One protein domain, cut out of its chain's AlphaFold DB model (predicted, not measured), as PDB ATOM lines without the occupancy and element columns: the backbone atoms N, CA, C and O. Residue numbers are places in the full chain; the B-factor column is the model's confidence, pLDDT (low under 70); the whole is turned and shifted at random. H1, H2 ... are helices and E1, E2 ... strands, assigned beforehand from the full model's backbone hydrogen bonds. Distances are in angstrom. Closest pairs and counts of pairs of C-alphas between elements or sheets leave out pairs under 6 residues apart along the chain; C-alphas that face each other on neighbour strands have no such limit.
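What this domain is: This is residues 7 to 74 of the 379 residues of an uncharacterized protein of Burkholderiaceae bacterium (UniProt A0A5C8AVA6). A strongly twisted antiparallel sheet, in the order E1, E2, E3, makes one side of this domain; a long loop, residues 39 to 56, leads to a small separate part, E4 and H1. The printed part has 68 residues, under half in named elements, with E1, E2, E3, E4, H1 along the chain: mostly strand. It is compact, radius of gyration of the C-alphas 12.5 A, spanning 31 by 30 by 21 A.

Where its parts are: E2, residues 19 to 28, is 27.4 A long; E3, residues 31 to 38, 22.1 A. E1, residues 7 to 12, begins at C-alpha 7 (45.488, 33.350, -38.540). E4 is residues 57 to 59; H1, residues 70 to 73, ends at C-alpha 73 (28.380, 44.585, -34.110).

How they stand to each other: E1, E2, E3 form a meander, each strand the antiparallel neighbour of the one before. In hairpin E1 and E2, at 156 degrees, N 9 and O 22 are within hydrogen-bond range, 2.8 A; in hairpin E2 and E3, at 151 degrees, N 25 and O 33, 2.8 A. E4 pairs with no named strand. The closest C-alphas of E4 and H1, Ile 58 and Pro 70, are 5.7 A apart. H1 is not on the sheet and is too short for any O i to N i+4 pair.

The domain as a whole: The farthest C-alphas, Cys 16 and Glu 28, are 33.2 A apart. The printed part has no cut; the link E3 to E4 is long. Residues 53 to 54 have pLDDT under 70.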
ATOM      1  N   GLN A   7      46.831  33.486 -38.014       87.81
ATOM      2  CA  GLN A   7      45.488  33.350 -38.540       87.81
ATOM      3  C   GLN A   7      45.505  33.397 -40.070       87.81
ATOM      4  O   GLN A   7      45.528  34.488 -40.651       87.81
ATOM      5  N   PRO A   8      45.528  32.233 -40.747       90.12
ATOM      6  CA  PRO A   8      45.305  32.175 -42.183       90.12
ATOM      7  C   PRO A   8      43.906  32.682 -42.535       90.12
ATOM      8  O   PRO A   8      42.929  32.413 -41.837       90.12
ATOM      9  N   VAL A   9      43.827  33.398 -43.650       90.00
ATOM     10  CA  VAL A   9      42.604  33.975 -44.200       90.00
ATOM     11  C   VAL A   9      42.551  33.651 -45.685       90.00
ATOM     12  O   VAL A   9      43.544  33.822 -46.399       90.00
ATOM     13  N   ASN A  10      41.391  33.189 -46.148       90.69
ATOM     14  CA  ASN A  10      41.138  32.862 -47.546       90.69
ATOM     15  C   ASN A  10      39.880  33.573 -48.053       90.69
ATOM     16  O   ASN A  10      38.784  33.355 -47.538       90.69
ATOM     17  N   PHE A  11      40.022  34.404 -49.081       89.50
ATOM     18  CA  PHE A  11      38.912  35.160 -49.661       89.50
ATOM     19  C   PHE A  11      39.058  35.289 -51.184       89.50
ATOM     20  O   PHE A  11      40.167  35.208 -51.717       89.50
ATOM     21  N   PRO A  12      37.957  35.476 -51.934       89.88
ATOM     22  CA  PRO A  12      38.038  35.665 -53.375       89.88
ATOM     23  C   PRO A  12      38.520  37.084 -53.709       89.88
ATOM     24  O   PRO A  12      38.029  38.068 -53.156       89.88
ATOM     25  N   CYS A  13      39.440  37.209 -54.666       88.31
ATOM     26  CA  CYS A  13      39.853  38.501 -55.206       88.31
ATOM     27  C   CYS A  13      38.627  39.257 -55.750       88.31
ATOM     28  O   CYS A  13      37.952  38.733 -56.645       88.31
ATOM     29  N   PRO A  14      38.360  40.503 -55.311       86.62
ATOM     30  CA  PRO A  14      37.184  41.247 -55.758       86.62
ATOM     31  C   PRO A  14      37.136  41.551 -57.263       86.62
ATOM     32  O   PRO A  14      36.077  41.914 -57.769       86.62
ATOM     33  N   HIS A  15      38.266  41.434 -57.970       86.62
ATOM     34  CA  HIS A  15      38.372  41.733 -59.401       86.62
ATOM     35  C   HIS A  15      38.237  40.499 -60.297       86.62
ATOM     36  O   HIS A  15      37.539  40.553 -61.305       86.62
ATOM     37  N   CYS A  16      38.915  39.397 -59.961       88.19
ATOM     38  CA  CYS A  16      38.980  38.204 -60.817       88.19
ATOM     39  C   CYS A  16      38.402  36.936 -60.176       88.19
ATOM     40  O   CYS A  16      38.329  35.904 -60.839       88.19
ATOM     41  N   GLY A  17      38.017  36.979 -58.896       87.00
ATOM     42  CA  GLY A  17      37.471  35.836 -58.160       87.00
ATOM     43  C   GLY A  17      38.492  34.756 -57.783       87.00
ATOM     44  O   GLY A  17      38.129  33.800 -57.103       87.00
ATOM     45  N   THR A  18      39.760  34.884 -58.190       90.00
ATOM     46  CA  THR A  18      40.834  33.970 -57.775       90.00
ATOM     47  C   THR A  18      40.981  33.988 -56.255       90.00
ATOM     48  O   THR A  18      40.968  35.062 -55.657       90.00
ATOM     49  N   ALA A  19      41.125  32.816 -55.634       88.88
ATOM     50  CA  ALA A  19      41.348  32.713 -54.195       88.88
ATOM     51  C   ALA A  19      42.661  33.403 -53.798       88.88
ATOM     52  O   ALA A  19      43.702  33.169 -54.415       88.88
ATOM     53  N   VAL A  20      42.593  34.249 -52.778       91.69
ATOM     54  CA  VAL A  20      43.716  34.973 -52.186       91.69
ATOM     55  C   VAL A  20      43.928  34.421 -50.787       91.69
ATOM     56  O   VAL A  20      42.972  34.315 -50.016       91.69
ATOM     57  N   ARG A  21      45.179  34.092 -50.458       92.06
ATOM     58  CA  ARG A  21      45.565  33.618 -49.131       92.06
ATOM     59  C   ARG A  21      46.613  34.530 -48.518       92.06
ATOM     60  O   ARG A  21      47.633  34.837 -49.139       92.06
ATOM     61  N   LEU A  22      46.368  34.922 -47.280       92.56
ATOM     62  CA  LEU A  22      47.334  35.607 -46.434       92.56
ATOM     63  C   LEU A  22      47.204  35.100 -45.003       92.56
ATOM     64  O   LEU A  22      46.171  34.549 -44.628       92.56
ATOM     65  N   THR A  23      48.230  35.322 -44.196       92.00
ATOM     66  CA  THR A  23      48.216  35.000 -42.773       92.00
ATOM     67  C   THR A  23      48.449  36.270 -41.967       92.00
ATOM     68  O   THR A  23      49.431  36.985 -42.184       92.00
ATOM     69  N   LEU A  24      47.557  36.534 -41.015       89.31
ATOM     70  CA  LEU A  24      47.777  37.537 -39.979       89.31
ATOM     71  C   LEU A  24      48.662  36.918 -38.895       89.31
ATOM     72  O   LEU A  24      48.318  35.875 -38.344       89.31
ATOM     73  N   ILE A  25      49.800  37.539 -38.599       89.94
ATOM     74  CA  ILE A  25      50.688  37.138 -37.504       89.94
ATOM     75  C   ILE A  25      50.389  38.061 -36.320       89.94
ATOM     76  O   ILE A  25      50.559  39.281 -36.418       89.94
ATOM     77  N   LEU A  26      49.921  37.459 -35.227       84.75
ATOM     78  CA  LEU A  26      49.389  38.106 -34.024       84.75
ATOM     79  C   LEU A  26      50.304  37.876 -32.805       84.75
ATOM     80  O   LEU A  26      49.844  37.824 -31.665       84.75
ATOM     81  N   ASP A  27      51.608  37.719 -33.050       84.06
ATOM     82  CA  ASP A  27      52.635  37.418 -32.046       84.06
ATOM     83  C   ASP A  27      53.006  38.618 -31.152       84.06
ATOM     84  O   ASP A  27      53.515  38.432 -30.047       84.06
ATOM     85  N   GLU A  28      52.715  39.846 -31.594       82.00
ATOM     86  CA  GLU A  28      53.047  41.091 -30.885       82.00
ATOM     87  C   GLU A  28      51.861  42.084 -30.791       82.00
ATOM     88  O   GLU A  28      51.933  43.189 -31.345       82.00
ATOM     89  N   PRO A  29      50.760  41.768 -30.077       74.06
ATOM     90  CA  PRO A  29      49.630  42.692 -29.941       74.06
ATOM     91  C   PRO A  29      50.050  44.072 -29.379       74.06
ATOM     92  O   PRO A  29      50.875  44.134 -28.466       74.06
ATOM     93  N   PRO A  30      49.496  45.198 -29.878       73.31
ATOM     94  CA  PRO A  30      48.418  45.306 -30.865       73.31
ATOM     95  C   PRO A  30      48.906  45.334 -32.327       73.31
ATOM     96  O   PRO A  30      48.128  45.658 -33.223       73.31
ATOM     97  N   LYS A  31      50.191  45.068 -32.590       79.19
ATOM     98  CA  LYS A  31      50.737  45.073 -33.951       79.19
ATOM     99  C   LYS A  31      50.345  43.784 -34.664       79.19
ATOM    100  O   LYS A  31      50.436  42.698 -34.101       79.19
ATOM    101  N   VAL A  32      49.962  43.919 -35.927       82.88
ATOM    102  CA  VAL A  32      49.662  42.792 -36.811       82.88
ATOM    103  C   VAL A  32      50.661  42.817 -37.955       82.88
ATOM    104  O   VAL A  32      50.793  43.834 -38.639       82.88
ATOM    105  N   LYS A  33      51.372  41.709 -38.165       90.50
ATOM    106  CA  LYS A  33      52.192  41.519 -39.369       90.50
ATOM    107  C   LYS A  33      51.378  40.705 -40.374       90.50
ATOM    108  O   LYS A  33      50.554  39.881 -39.989       90.50
ATOM    109  N   ILE A  34      51.617  40.925 -41.663       90.56
ATOM    110  CA  ILE A  34      50.940  40.191 -42.737       90.56
ATOM    111  C   ILE A  34      51.977  39.349 -43.470       90.56
ATOM    112  O   ILE A  34      52.952  39.883 -44.002       90.56
ATOM    113  N   ARG A  35      51.748  38.036 -43.519       93.25
ATOM    114  CA  ARG A  35      52.441  37.125 -44.431       93.25
ATOM    115  C   ARG A  35      51.571  36.936 -45.668       93.25
ATOM    116  O   ARG A  35      50.415  36.540 -45.568       93.25
ATOM    117  N   TRP A  36      52.125  37.255 -46.828       93.06
ATOM    118  CA  TRP A  36      51.459  37.080 -48.116       93.06
ATOM    119  C   TRP A  36      51.733  35.658 -48.610       93.06
ATOM    120  O   TRP A  36      52.889  35.339 -48.884       93.06
ATOM    121  N   ASP A  37      50.704  34.807 -48.678       93.00
ATOM    122  CA  ASP A  37      50.883  33.374 -48.942       93.00
ATOM    123  C   ASP A  37      50.630  33.031 -50.423       93.00
ATOM    124  O   ASP A  37      51.558  32.683 -51.150       93.00
ATOM    125  N   GLU A  38      49.386  33.151 -50.902       94.00
ATOM    126  CA  GLU A  38      48.992  32.748 -52.263       94.00
ATOM    127  C   GLU A  38      48.219  33.865 -52.970       94.00
ATOM    128  O   GLU A  38      47.291  34.450 -52.413       94.00
ATOM    129  N   ASN A  39      48.582  34.143 -54.228       92.88
ATOM    130  CA  ASN A  39      47.948  35.164 -55.078       92.88
ATOM    131  C   ASN A  39      47.880  36.569 -54.443       92.88
ATOM    132  O   ASN A  39      47.036  37.383 -54.818       92.88
ATOM    133  N   ALA A  40      48.787  36.864 -53.507       90.31
ATOM    134  CA  ALA A  40      48.840  38.111 -52.759       90.31
ATOM    135  C   ALA A  40      50.274  38.657 -52.716       90.31
ATOM    136  O   ALA A  40      51.237  37.897 -52.617       90.31
ATOM    137  N   LYS A  41      50.425  39.981 -52.795       89.88
ATOM    138  CA  LYS A  41      51.704  40.685 -52.628       89.88
ATOM    139  C   LYS A  41      51.442  42.117 -52.150       89.88
ATOM    140  O   LYS A  41      50.366  42.642 -52.444       89.88
ATOM    141  N   PRO A  42      52.400  42.768 -51.473       89.00
ATOM    142  CA  PRO A  42      52.257  44.174 -51.119       89.00
ATOM    143  C   PRO A  42      52.158  45.047 -52.379       89.00
ATOM    144  O   PRO A  42      52.808  44.772 -53.393       89.00
ATOM    145  N   GLY A  43      51.346  46.098 -52.296       87.38
ATOM    146  CA  GLY A  43      51.176  47.121 -53.325       87.38
ATOM    147  C   GLY A  43      51.234  48.521 -52.716       87.38
ATOM    148  O   GLY A  43      51.123  48.684 -51.504       87.38
ATOM    149  N   ASP A  44      51.431  49.519 -53.568       90.25
ATOM    150  CA  ASP A  44      51.554  50.947 -53.243       90.25
ATOM    151  C   ASP A  44      50.340  51.775 -53.699       90.25
ATOM    152  O   ASP A  44      50.278  52.983 -53.477       90.25
ATOM    153  N   THR A  45      49.366  51.121 -54.328       89.94
ATOM    154  CA  THR A  45      48.130  51.727 -54.818       89.94
ATOM    155  C   THR A  45      46.956  51.293 -53.958       89.94
ATOM    156  O   THR A  45      46.844  50.131 -53.564       89.94
ATOM    157  N   GLU A  46      46.072  52.243 -53.664       86.38
ATOM    158  CA  GLU A  46      44.831  51.955 -52.960       86.38
ATOM    159  C   GLU A  46      43.911  51.114 -53.857       86.38
ATOM    160  O   GLU A  46      43.661  51.450 -55.017       86.38
ATOM    161  N   GLY A  47      43.451  49.984 -53.322       87.62
ATOM    162  CA  GLY A  47      42.561  49.049 -54.002       87.62
ATOM    163  C   GLY A  47      41.184  48.990 -53.351       87.62
ATOM    164  O   GLY A  47      40.856  49.762 -52.454       87.62
ATOM    165  N   LYS A  48      40.364  48.026 -53.777       88.81
ATOM    166  CA  LYS A  48      39.109  47.732 -53.080       88.81
ATOM    167  C   LYS A  48      39.410  47.191 -51.677       88.81
ATOM    168  O   LYS A  48      40.161  46.228 -51.536       88.81
ATOM    169  N   ILE A  49      38.790  47.793 -50.666       89.44
ATOM    170  CA  ILE A  49      38.907  47.374 -49.266       89.44
ATOM    171  C   ILE A  49      38.279  45.992 -49.101       89.44
ATOM    172  O   ILE A  49      37.164  45.765 -49.555       89.44
ATOM    173  N   VAL A  50      38.978  45.079 -48.428       87.00
ATOM    174  CA  VAL A  50      38.438  43.784 -48.000       87.00
ATOM    175  C   VAL A  50      38.550  43.729 -46.483       87.00
ATOM    176  O   VAL A  50      39.655  43.692 -45.944       87.00
ATOM    177  N   ASN A  51      37.414  43.757 -45.786       86.38
ATOM    178  CA  ASN A  51      37.405  43.633 -44.333       86.38
ATOM    179  C   ASN A  51      37.697  42.178 -43.953       86.38
ATOM    180  O   ASN A  51      36.997  41.261 -44.382       86.38
ATOM    181  N   ILE A  52      38.721  41.982 -43.129       79.19
ATOM    182  CA  ILE A  52      39.119  40.677 -42.609       79.19
ATOM    183  C   ILE A  52      38.768  40.654 -41.124       79.19
ATOM    184  O   ILE A  52      39.352  41.385 -40.325       79.19
ATOM    185  N   GLY A  53      37.769  39.848 -40.771       69.25
ATOM    186  CA  GLY A  53      37.275  39.711 -39.409       69.25
ATOM    187  C   GLY A  53      37.822  38.461 -38.745       69.25
ATOM    188  O   GLY A  53      37.336  37.362 -38.990       69.25
ATOM    189  N   ALA A  54      38.810  38.624 -37.869       68.12
ATOM    190  CA  ALA A  54      39.219  37.565 -36.959       68.12
ATOM    191  C   ALA A  54      38.120  37.270 -35.940       68.12
ATOM    192  O   ALA A  54      37.761  38.155 -35.165       68.12
ATOM    193  N   GLY A  55      37.588  36.046 -35.959       77.44
ATOM    194  CA  GLY A  55      36.610  35.571 -34.980       77.44
ATOM    195  C   GLY A  55      35.199  36.160 -35.110       77.44
ATOM    196  O   GLY A  55      34.390  36.003 -34.199       77.44
ATOM    197  N   PHE A  56      34.880  36.826 -36.228       83.75
ATOM    198  CA  PHE A  56      33.567  37.438 -36.439       83.75
ATOM    199  C   PHE A  56      33.055  37.311 -37.870       83.75
ATOM    200  O   PHE A  56      33.818  37.296 -38.838       83.75
ATOM    201  N   THR A  57      31.731  37.338 -37.988       89.56
ATOM    202  CA  THR A  57      31.036  37.571 -39.256       89.56
ATOM    203  C   THR A  57      30.834  39.069 -39.495       89.56
ATOM    204  O   THR A  57      30.879  39.871 -38.561       89.56
ATOM    205  N   ILE A  58      30.630  39.462 -40.752       89.31
ATOM    206  CA  ILE A  58      30.390  40.854 -41.157       89.31
ATOM    207  C   ILE A  58      29.050  40.956 -41.864       89.31
ATOM    208  O   ILE A  58      28.779  40.166 -42.762       89.31
ATOM    209  N   ARG A  59      28.230  41.945 -41.500       89.31
ATOM    210  CA  ARG A  59      27.012  42.275 -42.249       89.31
ATOM    211  C   ARG A  59      27.349  42.660 -43.684       89.31
ATOM    212  O   ARG A  59      28.271  43.442 -43.907       89.31
ATOM    213  N   GLU A  60      26.611  42.123 -44.648       88.12
ATOM    214  CA  GLU A  60      26.901  42.308 -46.071       88.12
ATOM    215  C   GLU A  60      26.990  43.793 -46.467       88.12
ATOM    216  O   GLU A  60      27.886  44.179 -47.218       88.12
ATOM    217  N   GLU A  61      26.145  44.655 -45.893       89.31
ATOM    218  CA  GLU A  61      26.161  46.098 -46.157       89.31
ATOM    219  C   GLU A  61      27.408  46.827 -45.629       89.31
ATOM    220  O   GLU A  61      27.731  47.919 -46.101       89.31
ATOM    221  N   MET A  62      28.117  46.234 -44.667       89.12
ATOM    222  CA  MET A  62      29.337  46.791 -44.074       89.12
ATOM    223  C   MET A  62      30.601  46.340 -44.812       89.12
ATOM    224  O   MET A  62      31.702  46.804 -44.510       89.12
ATOM    225  N   LEU A  63      30.468  45.456 -45.804       86.50
ATOM    226  CA  LEU A  63      31.603  44.984 -46.583       86.50
ATOM    227  C   LEU A  63      32.231  46.100 -47.405       86.50
ATOM    228  O   LEU A  63      31.562  46.858 -48.107       86.50
ATOM    229  N   ASN A  64      33.559  46.097 -47.423       87.94
ATOM    230  CA  ASN A  64      34.405  47.071 -48.099       87.94
ATOM    231  C   ASN A  64      34.266  48.498 -47.536       87.94
ATOM    232  O   ASN A  64      34.762  49.435 -48.161       87.94
ATOM    233  N   GLN A  65      33.599  48.680 -46.389       89.38
ATOM    234  CA  GLN A  65      33.587  49.970 -45.710       89.38
ATOM    235  C   GLN A  65      34.918  50.182 -44.995       89.38
ATOM    236  O   GLN A  65      35.390  49.320 -44.243       89.38
ATOM    237  N   ASP A  66      35.513  51.348 -45.235       86.88
ATOM    238  CA  ASP A  66      36.706  51.773 -44.518       86.88
ATOM    239  C   ASP A  66      36.390  52.002 -43.035       86.88
ATOM    240  O   ASP A  66      35.269  52.369 -42.675       86.88
ATOM    241  N   PHE A  67      37.372  51.764 -42.168       83.12
ATOM    242  CA  PHE A  67      37.268  51.888 -40.707       83.12
ATOM    243  C   PHE A  67      36.175  51.048 -40.019       83.12
ATOM    244  O   PHE A  67      35.973  51.185 -38.810       83.12
ATOM    245  N   TYR A  68      35.489  50.154 -40.734       86.56
ATOM    246  CA  TYR A  68      34.567  49.209 -40.115       86.56
ATOM    247  C   TYR A  68      35.326  48.033 -39.485       86.56
ATOM    248  O   TYR A  68      36.108  47.347 -40.152       86.56
ATOM    249  N   PHE A  69      35.032  47.766 -38.211       79.62
ATOM    250  CA  PHE A  69      35.519  46.599 -37.485       79.62
ATOM    251  C   PHE A  69      34.342  45.710 -37.068       79.62
ATOM    252  O   PHE A  69      33.400  46.210 -36.453       79.62
ATOM    253  N   PRO A  70      34.402  44.388 -37.312       78.56
ATOM    254  CA  PRO A  70      33.298  43.476 -36.985       78.56
ATOM    255  C   PRO A  70      32.951  43.444 -35.495       78.56
ATOM    256  O   PRO A  70      31.818  43.157 -35.117       78.56
ATOM    257  N   SER A  71      33.920  43.785 -34.643       76.81
ATOM    258  CA  SER A  71      33.740  43.893 -33.198       76.81
ATOM    259  C   SER A  71      32.697  44.939 -32.784       76.81
ATOM    260  O   SER A  71      32.181  44.856 -31.671       76.81
ATOM    261  N   PHE A  72      32.365  45.903 -33.650       78.44
ATOM    262  CA  PHE A  72      31.342  46.919 -33.378       78.44
ATOM    263  C   PHE A  72      29.927  46.343 -33.320       78.44
ATOM    264  O   PHE A  72      29.089  46.872 -32.591       78.44
ATOM    265  N   ASP A  73      29.684  45.247 -34.037       77.06
ATOM    266  CA  ASP A  73      28.380  44.585 -34.110       77.06
ATOM    267  C   ASP A  73      28.274  43.398 -33.136       77.06
ATOM    268  O   ASP A  73      27.270  42.683 -33.115       77.06
ATOM    269  N   VAL A  74      29.303  43.172 -32.311       73.94
ATOM    270  CA  VAL A  74      29.304  42.084 -31.334       73.94
ATOM    271  C   VAL A  74      28.292  42.394 -30.238       73.94
ATOM    272  O   VAL A  74      28.388  43.442 -29.590       73.94
TER     273      VAL A  74